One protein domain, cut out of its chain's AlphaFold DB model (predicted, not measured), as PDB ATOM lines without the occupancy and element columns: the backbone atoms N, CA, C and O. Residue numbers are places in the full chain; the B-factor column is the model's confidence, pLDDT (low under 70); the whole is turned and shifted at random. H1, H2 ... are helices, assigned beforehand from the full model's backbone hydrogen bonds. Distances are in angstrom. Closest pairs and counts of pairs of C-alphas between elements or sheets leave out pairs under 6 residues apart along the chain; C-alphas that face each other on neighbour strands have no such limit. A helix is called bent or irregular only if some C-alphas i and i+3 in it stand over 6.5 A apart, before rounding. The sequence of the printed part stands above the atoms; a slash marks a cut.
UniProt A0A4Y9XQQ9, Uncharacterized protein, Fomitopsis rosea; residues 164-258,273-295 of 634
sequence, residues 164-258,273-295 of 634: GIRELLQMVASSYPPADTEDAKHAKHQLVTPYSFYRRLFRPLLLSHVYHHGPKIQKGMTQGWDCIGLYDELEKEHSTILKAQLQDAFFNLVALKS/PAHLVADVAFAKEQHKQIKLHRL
ATOM      1  N   GLY A 164      95.994 141.771 162.961       65.31
ATOM      2  CA  GLY A 164      97.362 142.246 162.682       65.31
ATOM      3  C   GLY A 164      98.087 142.825 163.903       65.31
ATOM      4  O   GLY A 164      99.205 142.420 164.203       65.31
ATOM      5  N   ILE A 165      97.433 143.697 164.684       72.81
ATOM      6  CA  ILE A 165      98.040 144.253 165.911       72.81
ATOM      7  C   ILE A 165      98.316 143.144 166.926       72.81
ATOM      8  O   ILE A 165      99.378 143.101 167.536       72.81
ATOM      9  N   ARG A 166      97.378 142.205 167.086       74.00
ATOM     10  CA  ARG A 166      97.550 141.068 167.989       74.00
ATOM     11  C   ARG A 166      98.727 140.185 167.577       74.00
ATOM     12  O   ARG A 166      99.460 139.741 168.454       74.00
ATOM     13  N   GLU A 167      98.907 139.935 166.283       75.69
ATOM     14  CA  GLU A 167     100.064 139.204 165.753       75.69
ATOM     15  C   GLU A 167     101.372 139.949 166.053       75.69
ATOM     16  O   GLU A 167     102.301 139.337 166.574       75.69
ATOM     17  N   LEU A 168     101.428 141.271 165.846       81.69
ATOM     18  CA  LEU A 168     102.584 142.098 166.223       81.69
ATOM     19  C   LEU A 168     102.892 142.010 167.727       81.69
ATOM     20  O   LEU A 168     104.032 141.763 168.105       81.69
ATOM     21  N   LEU A 169     101.884 142.136 168.595       85.75
ATOM     22  CA  LEU A 169     102.048 142.014 170.051       85.75
ATOM     23  C   LEU A 169     102.498 140.608 170.478       85.75
ATOM     24  O   LEU A 169     103.286 140.457 171.411       85.75
ATOM     25  N   GLN A 170     102.021 139.568 169.793       81.50
ATOM     26  CA  GLN A 170     102.490 138.199 170.005       81.50
ATOM     27  C   GLN A 170     103.940 138.028 169.567       81.50
ATOM     28  O   GLN A 170     104.692 137.345 170.257       81.50
ATOM     29  N   MET A 171     104.349 138.658 168.463       84.25
ATOM     30  CA  MET A 171     105.751 138.675 168.060       84.25
ATOM     31  C   MET A 171     106.614 139.381 169.102       84.25
ATOM     32  O   MET A 171     107.623 138.796 169.468       84.25
ATOM     33  N   VAL A 172     106.187 140.527 169.661       89.12
ATOM     34  CA  VAL A 172     106.894 141.185 170.782       89.12
ATOM     35  C   VAL A 172     107.107 140.208 171.943       89.12
ATOM     36  O   VAL A 172     108.214 140.088 172.460       89.12
ATOM     37  N   ALA A 173     106.059 139.484 172.348       87.75
ATOM     38  CA  ALA A 173     106.145 138.533 173.457       87.75
ATOM     39  C   ALA A 173     107.058 137.334 173.138       87.75
ATOM     40  O   ALA A 173     107.801 136.873 174.002       87.75
ATOM     41  N   SER A 174     106.994 136.813 171.912       84.38
ATOM     42  CA  SER A 174     107.783 135.656 171.473       84.38
ATOM     43  C   SER A 174     109.245 135.999 171.193       84.38
ATOM     44  O   SER A 174     110.102 135.133 171.341       84.38
ATOM     45  N   SER A 175     109.539 137.240 170.798       86.88
ATOM     46  CA  SER A 175     110.899 137.752 170.608       86.88
ATOM     47  C   SER A 175     111.504 138.319 171.889       86.88
ATOM     48  O   SER A 175     112.613 138.847 171.845       86.88
ATOM     49  N   TYR A 176     110.780 138.270 173.011       89.25
ATOM     50  CA  TYR A 176     111.281 138.782 174.276       89.25
ATOM     51  C   TYR A 176     112.514 137.965 174.709       89.25
ATOM     52  O   TYR A 176     112.485 136.732 174.617       89.25
ATOM     53  N   PRO A 177     113.605 138.622 175.138       88.75
ATOM     54  CA  PRO A 177     114.873 137.956 175.423       88.75
ATOM     55  C   PRO A 177     114.750 136.907 176.544       88.75
ATOM     56  O   PRO A 177     113.866 137.007 177.395       88.75
ATOM     57  N   PRO A 178     115.611 135.873 176.560       84.81
ATOM     58  CA  PRO A 178     115.635 134.878 177.628       84.81
ATOM     59  C   PRO A 178     116.149 135.473 178.948       84.81
ATOM     60  O   PRO A 178     116.859 136.478 178.955       84.81
ATOM     61  N   ALA A 179     115.788 134.830 180.066       82.81
ATOM     62  CA  ALA A 179     116.141 135.292 181.412       82.81
ATOM     63  C   ALA A 179     117.662 135.432 181.590       82.81
ATOM     64  O   ALA A 179     118.432 134.759 180.905       82.81
ATOM     65  N   ASP A 180     118.067 136.298 182.519       79.56
ATOM     66  CA  ASP A 180     119.463 136.510 182.931       79.56
ATOM     67  C   ASP A 180     120.417 136.989 181.821       79.56
ATOM     68  O   ASP A 180     121.634 137.013 182.004       79.56
ATOM     69  N   THR A 181     119.880 137.432 180.682       84.94
ATOM     70  CA  THR A 181     120.649 138.136 179.650       84.94
ATOM     71  C   THR A 181     120.688 139.639 179.918       84.94
ATOM     72  O   THR A 181     119.758 140.208 180.493       84.94
ATOM     73  N   GLU A 182     121.752 140.311 179.467       80.88
ATOM     74  CA  GLU A 182     121.800 141.779 179.487       80.88
ATOM     75  C   GLU A 182     120.640 142.384 178.683       80.88
ATOM     76  O   GLU A 182     120.026 143.356 179.125       80.88
ATOM     77  N   ASP A 183     120.251 141.751 177.574       83.00
ATOM     78  CA  ASP A 183     119.096 142.162 176.774       83.00
ATOM     79  C   ASP A 183     117.784 142.091 177.566       83.00
ATOM     80  O   ASP A 183     116.959 142.994 177.451       83.00
ATOM     81  N   ALA A 184     117.591 141.076 178.420       82.25
ATOM     82  CA  ALA A 184     116.410 140.985 179.282       82.25
ATOM     83  C   ALA A 184     116.359 142.083 180.345       82.25
ATOM     84  O   ALA A 184     115.292 142.661 180.572       82.25
ATOM     85  N   LYS A 185     117.505 142.450 180.932       79.19
ATOM     86  CA  LYS A 185     117.577 143.593 181.857       79.19
ATOM     87  C   LYS A 185     117.138 144.890 181.171       79.19
ATOM     88  O   LYS A 185     116.372 145.658 181.746       79.19
ATOM     89  N   HIS A 186     117.563 145.106 179.925       82.25
ATOM     90  CA  HIS A 186     117.183 146.289 179.150       82.25
ATOM     91  C   HIS A 186     115.719 146.239 178.685       82.25
ATOM     92  O   HIS A 186     115.007 147.237 178.801       82.25
ATOM     93  N   ALA A 187     115.243 145.091 178.196       85.81
ATOM     94  CA  ALA A 187     113.875 144.914 177.706       85.81
ATOM     95  C   ALA A 187     112.829 145.132 178.808       85.81
ATOM     96  O   ALA A 187     111.804 145.768 178.558       85.81
ATOM     97  N   LYS A 188     113.124 144.711 180.047       89.44
ATOM     98  CA  LYS A 188     112.279 144.968 181.223       89.44
ATOM     99  C   LYS A 188     111.989 146.457 181.405       89.44
ATOM    100  O   LYS A 188     110.853 146.841 181.677       89.44
ATOM    101  N   HIS A 189     112.995 147.312 181.230       87.31
ATOM    102  CA  HIS A 189     112.836 148.759 181.387       87.31
ATOM    103  C   HIS A 189     112.046 149.389 180.226       87.31
ATOM    104  O   HIS A 189     111.265 150.320 180.421       87.31
ATOM    105  N   GLN A 190     112.156 148.823 179.022       89.94
ATOM    106  CA  GLN A 190     111.390 149.251 177.846       89.94
ATOM    107  C   GLN A 190     109.890 148.938 177.952       89.94
ATOM    108  O   GLN A 190     109.108 149.430 177.148       89.94
ATOM    109  N   LEU A 191     109.466 148.139 178.934       91.31
ATOM    110  CA  LEU A 191     108.051 147.884 179.200       91.31
ATOM    111  C   LEU A 191     107.396 148.952 180.077       91.31
ATOM    112  O   LEU A 191     106.177 148.927 180.181       91.31
ATOM    113  N   VAL A 192     108.146 149.840 180.735       89.00
ATOM    114  CA  VAL A 192     107.594 150.738 181.769       89.00
ATOM    115  C   VAL A 192     106.722 151.848 181.181       89.00
ATOM    116  O   VAL A 192     105.667 152.151 181.738       89.00
ATOM    117  N   THR A 193     107.112 152.449 180.052       86.75
ATOM    118  CA  THR A 193     106.381 153.589 179.476       86.75
ATOM    119  C   THR A 193     105.800 153.258 178.103       86.75
ATOM    120  O   THR A 193     106.400 152.491 177.345       86.75
ATOM    121  N   PRO A 194     104.665 153.879 177.730       85.31
ATOM    122  CA  PRO A 194     104.112 153.746 176.385       85.31
ATOM    123  C   PRO A 194     105.111 154.115 175.287       85.31
ATOM    124  O   PRO A 194     105.158 153.479 174.233       85.31
ATOM    125  N   TYR A 195     105.923 155.146 175.538       85.06
ATOM    126  CA  TYR A 195     106.928 155.623 174.600       85.06
ATOM    127  C   TYR A 195     108.025 154.582 174.377       85.06
ATOM    128  O   TYR A 195     108.296 154.228 173.226       85.06
ATOM    129  N   SER A 196     108.650 154.082 175.451       87.94
ATOM    130  CA  SER A 196     109.748 153.118 175.338       87.94
ATOM    131  C   SER A 196     109.252 151.793 174.768       87.94
ATOM    132  O   SER A 196     109.887 151.259 173.853       87.94
ATOM    133  N   PHE A 197     108.065 151.341 175.183       91.75
ATOM    134  CA  PHE A 197     107.412 150.154 174.638       91.75
ATOM    135  C   PHE A 197     107.209 150.283 173.128       91.75
ATOM    136  O   PHE A 197     107.643 149.423 172.354       91.75
ATOM    137  N   TYR A 198     106.601 151.390 172.691       90.12
ATOM    138  CA  TYR A 198     106.381 151.634 171.276       90.12
ATOM    139  C   TYR A 198     107.706 151.721 170.517       90.12
ATOM    140  O   TYR A 198     107.931 150.936 169.600       90.12
ATOM    141  N   ARG A 199     108.608 152.637 170.889       87.56
ATOM    142  CA  ARG A 199     109.833 152.916 170.122       87.56
ATOM    143  C   ARG A 199     110.792 151.727 170.067       87.56
ATOM    144  O   ARG A 199     111.441 151.550 169.036       87.56
ATOM    145  N   ARG A 200     110.913 150.946 171.147       88.62
ATOM    146  CA  ARG A 200     111.948 149.905 171.282       88.62
ATOM    147  C   ARG A 200     111.453 148.497 170.987       88.62
ATOM    148  O   ARG A 200     112.205 147.729 170.398       88.62
ATOM    149  N   LEU A 201     110.212 148.168 171.345       90.19
ATOM    150  CA  LEU A 201     109.696 146.800 171.223       90.19
ATOM    151  C   LEU A 201     108.704 146.657 170.067       90.19
ATOM    152  O   LEU A 201     108.817 145.736 169.261       90.19
ATOM    153  N   PHE A 202     107.747 147.578 169.944       90.75
ATOM    154  CA  PHE A 202     106.664 147.445 168.966       90.75
ATOM    155  C   PHE A 202     107.029 147.975 167.570       90.75
ATOM    156  O   PHE A 202     106.827 147.301 166.558       90.75
ATOM    157  N   ARG A 203     107.585 149.188 167.502       90.00
ATOM    158  CA  ARG A 203     107.890 149.919 166.265       90.00
ATOM    159  C   ARG A 203     108.814 149.151 165.314       90.00
ATOM    160  O   ARG A 203     108.501 149.153 164.126       90.00
ATOM    161  N   PRO A 204     109.899 148.476 165.754       90.44
ATOM    162  CA  PRO A 204     110.749 147.709 164.838       90.44
ATOM    163  C   PRO A 204     109.989 146.592 164.110       90.44
ATOM    164  O   PRO A 204     110.199 146.369 162.919       90.44
ATOM    165  N   LEU A 205     109.060 145.927 164.804       87.44
ATOM    166  CA  LEU A 205     108.224 144.873 164.229       87.44
ATOM    167  C   LEU A 205     107.155 145.445 163.297       87.44
ATOM    168  O   LEU A 205     106.936 144.896 162.218       87.44
ATOM    169  N   LEU A 206     106.533 146.567 163.677       85.56
ATOM    170  CA  LEU A 206     105.586 147.281 162.822       85.56
ATOM    171  C   LEU A 206     106.253 147.736 161.517       85.56
ATOM    172  O   LEU A 206     105.722 147.482 160.440       85.56
ATOM    173  N   LEU A 207     107.443 148.339 161.603       84.50
ATOM    174  CA  LEU A 207     108.234 148.752 160.444       84.50
ATOM    175  C   LEU A 207     108.597 147.567 159.556       84.50
ATOM    176  O   LEU A 207     108.380 147.627 158.352       84.50
ATOM    177  N   SER A 208     109.110 146.480 160.137       82.44
ATOM    178  CA  SER A 208     109.420 145.254 159.396       82.44
ATOM    179  C   SER A 208     108.194 144.739 158.632       82.44
ATOM    180  O   SER A 208     108.271 144.444 157.439       82.44
ATOM    181  N   HIS A 209     107.025 144.738 159.277       76.00
ATOM    182  CA  HIS A 209     105.768 144.344 158.648       76.00
ATOM    183  C   HIS A 209     105.362 145.287 157.499       76.00
ATOM    184  O   HIS A 209     104.997 144.820 156.419       76.00
ATOM    185  N   VAL A 210     105.484 146.606 157.689       74.38
ATOM    186  CA  VAL A 210     105.221 147.619 156.651       74.38
ATOM    187  C   VAL A 210     106.162 147.450 155.448       74.38
ATOM    188  O   VAL A 210     105.701 147.430 154.304       74.38
ATOM    189  N   TYR A 211     107.463 147.255 155.687       73.25
ATOM    190  CA  TYR A 211     108.470 147.079 154.634       73.25
ATOM    191  C   TYR A 211     108.287 145.778 153.842       73.25
ATOM    192  O   TYR A 211     108.420 145.784 152.618       73.25
ATOM    193  N   HIS A 212     107.971 144.662 154.506       68.19
ATOM    194  CA  HIS A 212     107.866 143.357 153.846       68.19
ATOM    195  C   HIS A 212     106.549 143.132 153.094       68.19
ATOM    196  O   HIS A 212     106.524 142.344 152.146       68.19
ATOM    197  N   HIS A 213     105.465 143.818 153.468       60.75
ATOM    198  CA  HIS A 213     104.159 143.632 152.828       60.75
ATOM    199  C   HIS A 213     103.804 144.705 151.782       60.75
ATOM    200  O   HIS A 213     102.897 144.482 150.974       60.75
ATOM    201  N   GLY A 214     104.572 145.802 151.703       49.53
ATOM    202  CA  GLY A 214     104.392 146.880 150.724       49.53
ATOM    203  C   GLY A 214     103.010 147.560 150.794       49.53
ATOM    204  O   GLY A 214     102.145 147.161 151.570       49.53
ATOM    205  N   PRO A 215     102.727 148.563 149.943       47.19
ATOM    206  CA  PRO A 215     101.443 149.280 149.926       47.19
ATOM    207  C   PRO A 215     100.281 148.464 149.318       47.19
ATOM    208  O   PRO A 215      99.293 149.029 148.847       47.19
ATOM    209  N   LYS A 216     100.367 147.127 149.274       41.38
ATOM    210  CA  LYS A 216      99.288 146.285 148.741       41.38
ATOM    211  C   LYS A 216      98.195 146.117 149.790       41.38
ATOM    212  O   LYS A 216      98.058 145.071 150.418       41.38
ATOM    213  N   ILE A 217      97.372 147.153 149.911       44.28
ATOM    214  CA  ILE A 217      96.083 147.110 150.594       44.28
ATOM    215  C   ILE A 217      95.226 146.060 149.875       44.28
ATOM    216  O   ILE A 217      94.647 146.325 148.816       44.28
ATOM    217  N   GLN A 218      95.116 144.852 150.430       38.59
ATOM    218  CA  GLN A 218      93.986 143.991 150.100       38.59
ATOM    219  C   GLN A 218      92.735 144.661 150.671       38.59
ATOM    220  O   GLN A 218      92.373 144.468 151.832       38.59
ATOM    221  N   LYS A 219      92.082 145.487 149.842       37.72
ATOM    222  CA  LYS A 219      90.731 145.991 150.100       37.72
ATOM    223  C   LYS A 219      89.836 144.786 150.385       37.72
ATOM    224  O   LYS A 219      89.489 144.051 149.465       37.72
ATOM    225  N   GLY A 220      89.480 144.591 151.653       38.44
ATOM    226  CA  GLY A 220      88.450 143.627 152.037       38.44
ATOM    227  C   GLY A 220      88.658 142.833 153.325       38.44
ATOM    228  O   GLY A 220      87.731 142.114 153.677       38.44
ATOM    229  N   MET A 221      89.792 142.930 154.040       34.62
ATOM    230  CA  MET A 221      90.015 142.062 155.219       34.62
ATOM    231  C   MET A 221      90.096 142.710 156.606       34.62
ATOM    232  O   MET A 221      90.114 141.963 157.583       34.62
ATOM    233  N   THR A 222      90.021 144.032 156.768       38.62
ATOM    234  CA  THR A 222      89.915 144.625 158.115       38.62
ATOM    235  C   THR A 222      89.044 145.878 158.112       38.62
ATOM    236  O   THR A 222      89.372 146.868 157.466       38.62
ATOM    237  N   GLN A 223      87.943 145.867 158.870       38.78
ATOM    238  CA  GLN A 223      87.331 147.099 159.378       38.78
ATOM    239  C   GLN A 223      88.262 147.680 160.458       38.78
ATOM    240  O   GLN A 223      87.968 147.538 161.634       38.78
ATOM    241  N   GLY A 224      89.398 148.269 160.073       48.81
ATOM    242  CA  GLY A 224      90.432 148.779 160.982       48.81
ATOM    243  C   GLY A 224      91.597 149.430 160.231       48.81
ATOM    244  O   GLY A 224      91.623 149.400 159.001       48.81
ATOM    245  N   TRP A 225      92.544 150.012 160.972       48.28
ATOM    246  CA  TRP A 225      93.769 150.611 160.432       48.28
ATOM    247  C   TRP A 225      94.607 149.548 159.704       48.28
ATOM    248  O   TRP A 225      94.821 148.459 160.245       48.28
ATOM    249  N   ASP A 226      95.094 149.848 158.496       65.50
ATOM    250  CA  ASP A 226      96.203 149.080 157.926       65.50
ATOM    251  C   ASP A 226      97.504 149.409 158.690       65.50
ATOM    252  O   ASP A 226      97.589 150.403 159.415       65.50
ATOM    253  N   CYS A 227      98.519 148.539 158.614       70.75
ATOM    254  CA  CYS A 227      99.754 148.725 159.396       70.75
ATOM    255  C   CYS A 227     100.519 150.004 159.007       70.75
ATOM    256  O   CYS A 227     101.294 150.505 159.817       70.75
ATOM    257  N   ILE A 228     100.285 150.532 157.800       71.69
ATOM    258  CA  ILE A 228     100.868 151.788 157.314       71.69
ATOM    259  C   ILE A 228     100.197 152.970 158.011       71.69
ATOM    260  O   ILE A 228     100.877 153.758 158.651       71.69
ATOM    261  N   GLY A 229      98.867 153.045 157.993       70.81
ATOM    262  CA  GLY A 229      98.121 154.082 158.694       70.81
ATOM    263  C   GLY A 229      98.362 154.039 160.200       70.81
ATOM    264  O   GLY A 229      98.477 155.084 160.830       70.81
ATOM    265  N   LEU A 230      98.479 152.843 160.793       75.12
ATOM    266  CA  LEU A 230      98.837 152.716 162.207       75.12
ATOM    267  C   LEU A 230     100.236 153.281 162.489       75.12
ATOM    268  O   LEU A 230     100.438 153.924 163.516       75.12
ATOM    269  N   TYR A 231     101.197 153.029 161.598       79.75
ATOM    270  CA  TYR A 231     102.532 153.606 161.699       79.75
ATOM    271  C   TYR A 231     102.473 155.135 161.602       79.75
ATOM    272  O   TYR A 231     102.958 155.802 162.511       79.75
ATOM    273  N   ASP A 232     101.803 155.673 160.582       76.50
ATOM    274  CA  ASP A 232     101.666 157.117 160.372       76.50
ATOM    275  C   ASP A 232     101.003 157.815 161.568       76.50
ATOM    276  O   ASP A 232     101.426 158.899 161.959       76.50
ATOM    277  N   GLU A 233      99.998 157.193 162.193       75.75
ATOM    278  CA  GLU A 233      99.342 157.746 163.383       75.75
ATOM    279  C   GLU A 233     100.243 157.716 164.618       75.75
ATOM    280  O   GLU A 233     100.289 158.687 165.368       75.75
ATOM    281  N   LEU A 234     100.974 156.617 164.836       78.25
ATOM    282  CA  LEU A 234     101.872 156.461 165.986       78.25
ATOM    283  C   LEU A 234     103.138 157.327 165.897       78.25
ATOM    284  O   LEU A 234     103.784 157.576 166.921       78.25
ATOM    285  N   GLU A 235     103.502 157.781 164.698       81.56
ATOM    286  CA  GLU A 235     104.597 158.733 164.483       81.56
ATOM    287  C   GLU A 235     104.183 160.193 164.727       81.56
ATOM    288  O   GLU A 235     105.058 161.047 164.863       81.56
ATOM    289  N   LYS A 236     102.885 160.503 164.852       74.00
ATOM    290  CA  LYS A 236     102.443 161.853 165.231       74.00
ATOM    291  C   LYS A 236     102.834 162.173 166.676       74.00
ATOM    292  O   LYS A 236     102.727 161.326 167.569       74.00
ATOM    293  N   GLU A 237     103.198 163.431 166.924       59.25
ATOM    294  CA  GLU A 237     103.603 163.933 168.249       59.25
ATOM    295  C   GLU A 237     102.529 163.704 169.330       59.25
ATOM    296  O   GLU A 237     102.851 163.398 170.473       59.25
ATOM    297  N   HIS A 238     101.242 163.748 168.971       61.25
ATOM    298  CA  HIS A 238     100.124 163.612 169.917       61.25
ATOM    299  C   HIS A 238      99.586 162.183 170.084       61.25
ATOM    300  O   HIS A 238      98.530 161.975 170.681       61.25
ATOM    301  N   SER A 239     100.290 161.163 169.588       68.19
ATOM    302  CA  SER A 239      99.796 159.779 169.612       68.19
ATOM    303  C   SER A 239      99.978 159.063 170.969       68.19
ATOM    304  O   SER A 239      99.945 157.829 171.027       68.19
ATOM    305  N   THR A 240     100.235 159.793 172.058       70.56
ATOM    306  CA  THR A 240     100.574 159.249 173.388       70.56
ATOM    307  C   THR A 240      99.521 158.266 173.899       70.56
ATOM    308  O   THR A 240      99.867 157.190 174.384       70.56
ATOM    309  N   ILE A 241      98.240 158.578 173.693       71.25
ATOM    310  CA  ILE A 241      97.109 157.718 174.077       71.25
ATOM    311  C   ILE A 241      97.132 156.405 173.300       71.25
ATOM    312  O   ILE A 241      96.984 155.330 173.875       71.25
ATOM    313  N   LEU A 242      97.373 156.473 171.990       74.00
ATOM    314  CA  LEU A 242      97.419 155.290 171.136       74.00
ATOM    315  C   LEU A 242      98.590 154.372 171.521       74.00
ATOM    316  O   LEU A 242      98.446 153.150 171.556       74.00
ATOM    317  N   LYS A 243      99.741 154.959 171.876       82.38
ATOM    318  CA  LYS A 243     100.903 154.230 172.410       82.38
ATOM    319  C   LYS A 243     100.563 153.549 173.747       82.38
ATOM    320  O   LYS A 243     100.956 152.400 173.947       82.38
ATOM    321  N   ALA A 244      99.809 154.213 174.627       79.88
ATOM    322  CA  ALA A 244      99.385 153.651 175.913       79.88
ATOM    323  C   ALA A 244      98.416 152.473 175.727       79.88
ATOM    324  O   ALA A 244      98.636 151.399 176.278       79.88
ATOM    325  N   GLN A 245      97.428 152.614 174.840       78.06
ATOM    326  CA  GLN A 245      96.497 151.532 174.505       78.06
ATOM    327  C   GLN A 245      97.209 150.285 173.955       78.06
ATOM    328  O   GLN A 245      96.821 149.158 174.268       78.06
ATOM    329  N   LEU A 246      98.261 150.462 173.147       83.62
ATOM    330  CA  LEU A 246      99.076 149.348 172.649       83.62
ATOM    331  C   LEU A 246      99.816 148.621 173.775       83.62
ATOM    332  O   LEU A 246      99.865 147.388 173.783       83.62
ATOM    333  N   GLN A 247     100.378 149.370 174.720       88.62
ATOM    334  CA  GLN A 247     101.046 148.813 175.893       88.62
ATOM    335  C   GLN A 247     100.050 148.067 176.796       88.62
ATOM    336  O   GLN A 247     100.314 146.938 177.210       88.62
ATOM    337  N   ASP A 248      98.861 148.624 177.030       83.00
ATOM    338  CA  ASP A 248      97.805 147.962 177.801       83.00
ATOM    339  C   ASP A 248      97.318 146.679 177.121       83.00
ATOM    340  O   ASP A 248      97.148 145.640 177.768       83.00
ATOM    341  N   ALA A 249      97.152 146.708 175.795       82.12
ATOM    342  CA  ALA A 249      96.833 145.524 175.005       82.12
ATOM    343  C   ALA A 249      97.906 144.436 175.161       82.12
ATOM    344  O   ALA A 249      97.580 143.252 175.313       82.12
ATOM    345  N   PHE A 250      99.184 144.826 175.174       87.50
ATOM    346  CA  PHE A 250     100.299 143.919 175.432       87.50
ATOM    347  C   PHE A 250     100.239 143.320 176.842       87.50
ATOM    348  O   PHE A 250     100.323 142.101 177.003       87.50
ATOM    349  N   PHE A 251     100.028 144.141 177.870       86.75
ATOM    350  CA  PHE A 251      99.916 143.672 179.251       86.75
ATOM    351  C   PHE A 251      98.745 142.707 179.444       86.75
ATOM    352  O   PHE A 251      98.888 141.692 180.131       86.75
ATOM    353  N   ASN A 252      97.609 142.977 178.802       81.81
ATOM    354  CA  ASN A 252      96.454 142.087 178.804       81.81
ATOM    355  C   ASN A 252      96.759 140.759 178.099       81.81
ATOM    356  O   ASN A 252      96.378 139.700 178.595       81.81
ATOM    357  N   LEU A 253      97.496 140.784 176.982       81.06
ATOM    358  CA  LEU A 253      97.956 139.573 176.296       81.06
ATOM    359  C   LEU A 253      98.865 138.720 177.195       81.06
ATOM    360  O   LEU A 253      98.677 137.505 177.263       81.06
ATOM    361  N   VAL A 254      99.820 139.335 177.898       82.56
ATOM    362  CA  VAL A 254     100.734 138.629 178.813       82.56
ATOM    363  C   VAL A 254      99.985 138.061 180.021       82.56
ATOM    364  O   VAL A 254     100.254 136.930 180.425       82.56
ATOM    365  N   ALA A 255      98.989 138.774 180.558       76.06
ATOM    366  CA  ALA A 255      98.158 138.290 181.662       76.06
ATOM    367  C   ALA A 255      97.361 137.017 181.308       76.06
ATOM    368  O   ALA A 255      97.112 136.179 182.170       76.06
ATOM    369  N   LEU A 256      97.020 136.791 180.034       71.56
ATOM    370  CA  LEU A 256      96.377 135.537 179.614       71.56
ATOM    371  C   LEU A 256      97.275 134.303 179.817       71.56
ATOM    372  O   LEU A 256      96.761 133.188 179.896       71.56
ATOM    373  N   LYS A 257      98.597 134.483 179.937       68.12
ATOM    374  CA  LYS A 257      99.555 133.410 180.238       68.12
ATOM    375  C   LYS A 257      99.493 132.943 181.696       68.12
ATOM    376  O   LYS A 257      99.808 131.787 181.961       68.12
ATOM    377  N   SER A 258      99.097 133.808 182.635       57.53
ATOM    378  CA  SER A 258      99.007 133.466 184.066       57.53
ATOM    379  C   SER A 258      97.680 132.792 184.452       57.53
ATOM    380  O   SER A 258      97.559 132.250 185.550       57.53
ATOM    381  N   PRO A 273     109.017 133.705 177.179       81.31
ATOM    382  CA  PRO A 273     109.784 133.561 178.417       81.31
ATOM    383  C   PRO A 273     108.917 133.630 179.682       81.31
ATOM    384  O   PRO A 273     107.960 134.404 179.763       81.31
ATOM    385  N   ALA A 274     109.203 132.791 180.683       80.31
ATOM    386  CA  ALA A 274     108.420 132.734 181.925       80.31
ATOM    387  C   ALA A 274     108.498 134.041 182.738       80.31
ATOM    388  O   ALA A 274     107.490 134.475 183.292       80.31
ATOM    389  N   HIS A 275     109.661 134.699 182.730       87.31
ATOM    390  CA  HIS A 275     109.915 135.934 183.474       87.31
ATOM    391  C   HIS A 275     109.172 137.163 182.919       87.31
ATOM    392  O   HIS A 275     108.954 138.105 183.669       87.31
ATOM    393  N   LEU A 276     108.679 137.136 181.668       89.75
ATOM    394  CA  LEU A 276     107.928 138.256 181.077       89.75
ATOM    395  C   LEU A 276     106.706 138.668 181.922       89.75
ATOM    396  O   LEU A 276     106.349 139.840 181.972       89.75
ATOM    397  N   VAL A 277     106.060 137.723 182.614       87.25
ATOM    398  CA  VAL A 277     104.934 138.038 183.513       87.25
ATOM    399  C   VAL A 277     105.400 138.885 184.702       87.25
ATOM    400  O   VAL A 277     104.720 139.841 185.072       87.25
ATOM    401  N   ALA A 278     106.561 138.558 185.275       87.81
ATOM    402  CA  ALA A 278     107.162 139.319 186.366       87.81
ATOM    403  C   ALA A 278     107.647 140.697 185.886       87.81
ATOM    404  O   ALA A 278     107.425 141.689 186.574       87.81
ATOM    405  N   ASP A 279     108.214 140.782 184.681       91.44
ATOM    406  CA  ASP A 279     108.637 142.055 184.086       91.44
ATOM    407  C   ASP A 279     107.454 142.983 183.792       91.44
ATOM    408  O   ASP A 279     107.532 144.179 184.053       91.44
ATOM    409  N   VAL A 280     106.322 142.444 183.320       90.75
ATOM    410  CA  VAL A 280     105.080 143.218 183.165       90.75
ATOM    411  C   VAL A 280     104.543 143.686 184.520       90.75
ATOM    412  O   VAL A 280     104.067 144.815 184.629       90.75
ATOM    413  N   ALA A 281     104.617 142.856 185.565       87.56
ATOM    414  CA  ALA A 281     104.216 143.266 186.912       87.56
ATOM    415  C   ALA A 281     105.109 144.400 187.446       87.56
ATOM    416  O   ALA A 281     104.593 145.394 187.954       87.56
ATOM    417  N   PHE A 282     106.425 144.291 187.250       88.88
ATOM    418  CA  PHE A 282     107.373 145.361 187.546       88.88
ATOM    419  C   PHE A 282     107.042 146.636 186.766       88.88
ATOM    420  O   PHE A 282     106.964 147.707 187.359       88.88
ATOM    421  N   ALA A 283     106.799 146.527 185.458       90.12
ATOM    422  CA  ALA A 283     106.503 147.672 184.609       90.12
ATOM    423  C   ALA A 283     105.243 148.419 185.053       90.12
ATOM    424  O   ALA A 283     105.247 149.646 185.133       90.12
ATOM    425  N   LYS A 284     104.188 147.680 185.415       85.75
ATOM    426  CA  LYS A 284     102.968 148.252 185.995       85.75
ATOM    427  C   LYS A 284     103.238 148.979 187.307       85.75
ATOM    428  O   LYS A 284     102.654 150.032 187.532       85.75
ATOM    429  N   GLU A 285     104.092 148.432 188.166       85.38
ATOM    430  CA  GLU A 285     104.423 149.078 189.434       85.38
ATOM    431  C   GLU A 285     105.213 150.372 189.218       85.38
ATOM    432  O   GLU A 285     104.821 151.414 189.729       85.38
ATOM    433  N   GLN A 286     106.239 150.352 188.365       84.12
ATOM    434  CA  GLN A 286     106.991 151.560 188.009       84.12
ATOM    435  C   GLN A 286     106.097 152.630 187.370       84.12
ATOM    436  O   GLN A 286     106.189 153.807 187.711       84.12
ATOM    437  N   HIS A 287     105.168 152.230 186.498       82.44
ATOM    438  CA  HIS A 287     104.199 153.151 185.911       82.44
ATOM    439  C   HIS A 287     103.322 153.838 186.975       82.44
ATOM    440  O   HIS A 287     103.099 155.047 186.897       82.44
ATOM    441  N   LYS A 288     102.863 153.104 188.001       80.06
ATOM    442  CA  LYS A 288     102.124 153.701 189.128       80.06
ATOM    443  C   LYS A 288     102.979 154.690 189.909       80.06
ATOM    444  O   LYS A 288     102.471 155.750 190.261       80.06
ATOM    445  N   GLN A 289     104.248 154.367 190.161       80.62
ATOM    446  CA  GLN A 289     105.160 155.273 190.861       80.62
ATOM    447  C   GLN A 289     105.364 156.564 190.062       80.62
ATOM    448  O   GLN A 289     105.220 157.650 190.613       80.62
ATOM    449  N   ILE A 290     105.590 156.487 188.747       82.88
ATOM    450  CA  ILE A 290     105.682 157.678 187.884       82.88
ATOM    451  C   ILE A 290     104.385 158.505 187.949       82.88
ATOM    452  O   ILE A 290     104.440 159.724 188.112       82.88
ATOM    453  N   LYS A 291     103.211 157.857 187.880       81.12
ATOM    454  CA  LYS A 291     101.908 158.536 188.019       81.12
ATOM    455  C   LYS A 291     101.772 159.228 189.380       81.12
ATOM    456  O   LYS A 291     101.295 160.356 189.426       81.12
ATOM    457  N   LEU A 292     102.217 158.594 190.466       79.25
ATOM    458  CA  LEU A 292     102.208 159.180 191.809       79.25
ATOM    459  C   LEU A 292     103.044 160.467 191.875       79.25
ATOM    460  O   LEU A 292     102.553 161.475 192.367       79.25
ATOM    461  N   HIS A 293     104.261 160.466 191.330       82.69
ATOM    462  CA  HIS A 293     105.128 161.654 191.314       82.69
ATOM    463  C   HIS A 293     104.522 162.818 190.533       82.69
ATOM    464  O   HIS A 293     104.598 163.969 190.962       82.69
ATOM    465  N   ARG A 294     103.859 162.512 189.415       84.19
ATOM    466  CA  ARG A 294     103.102 163.511 188.660       84.19
ATOM    467  C   ARG A 294     101.964 164.102 189.485       84.19
ATOM    468  O   ARG A 294     101.820 165.319 189.521       84.19
ATOM    469  N   LEU A 295     101.188 163.261 190.167       78.38
ATOM    470  CA  LEU A 295     100.092 163.704 191.035       78.38
ATOM    471  C   LEU A 295     100.596 164.569 192.198       78.38
ATOM    472  O   LEU A 295      99.960 165.559 192.538       78.38
TER     473      LEU A 295
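Overview. This is residues 164 to 258 and 273 to 295 of the 634 residues of an uncharacterized protein of Fomitopsis rosea (UniProt A0A4Y9XQQ9). Four helices, H1, H2, H4 and H5, are gathered round the bent helix H3, mostly crossed: its first arm, H3a, crosses H5 in the middle, and H1 packs on both H5 and the second arm, H3b. At one end the long helix H6 packs on H2 and H5 through its first part, while towards the other end H4 folds back along H3b after the long loop of residues 214 to 226. The printed part has 118 residues with six named helices, H1 to H6 in order, and no named strand; the class is all helix. It is compact, with a radius of gyration of the C-alphas of 15.0 A and spans of 43 by 34 by 25 A.

Along the chain. H1, residues 164 to 174, begins with C-alpha 164 at (97.362, 142.246, 162.682) and is 15.1 A long. H2 is residues 182 to 190, 12.9 A. H3, residues 194 to 213, was assigned as one helix by its hydrogen bonds but is bent: C-alphas 201 and 204 are 6.5 A apart. Its arms are H3a, residues 194 to 201, 10.3 A, and H3b, residues 204 to 213, 14.3 A, at a steep tilt of 60 degrees. H4 is residues 227 to 234, 10.4 A. H5, residues 240 to 255, begins with C-alpha 240 at (100.574, 159.249, 173.388) and is 22.7 A long. H6, residues 276 to 295, is 28.4 A long and ends with C-alpha 295 at (100.092, 163.704, 191.035).

Arrangement. H3 is the hub, touching four other helices. H3a touches residues 240 to 247 of H5 at a steep tilt of 66 degrees; the closest C-alphas, of Pro 194 and Ala 244, are 4.8 A apart. H2 and H3a form a helical hairpin at a shallow tilt of 30 degrees, closest at C-alphas 190 and 196, 4.9 A. H3b and H4 form another, at 36 degrees, only just steep, closest at C-alphas 210 and 228, 6.1 A. H1 touches H3b, closest at C-alphas 168 and 205, 6.6 A, and H5, closest at C-alphas 169 and 250, 6.0 A. H6 touches H5 with residues 276 to 280 alone, closest at C-alphas 277 and 254, 6.3 A, and H2 with residues 279 to 283 alone, closest at C-alphas 279 and 188, 5.5 A. H6 is apart from H3a, H3b and H4. Each O i to N i+4 pair is within hydrogen-bond range in H1, H3a, H3b, H4, H5 and H6; in H2, 4 of 5 are.

Size, cuts and confidence. The C-alphas farthest apart, of Lys 219 and His 293, are 46.4 A apart. Residues 259 to 272 are not printed; C-alphas 258 and 273 are 12.2 A apart across this cut. The link from H3 to H4 is long, 13 residues. The mean pLDDT of the printed part is 77.3; it is under 70 at residues 164, 212 to 226, 237 to 239 and 257 to 258.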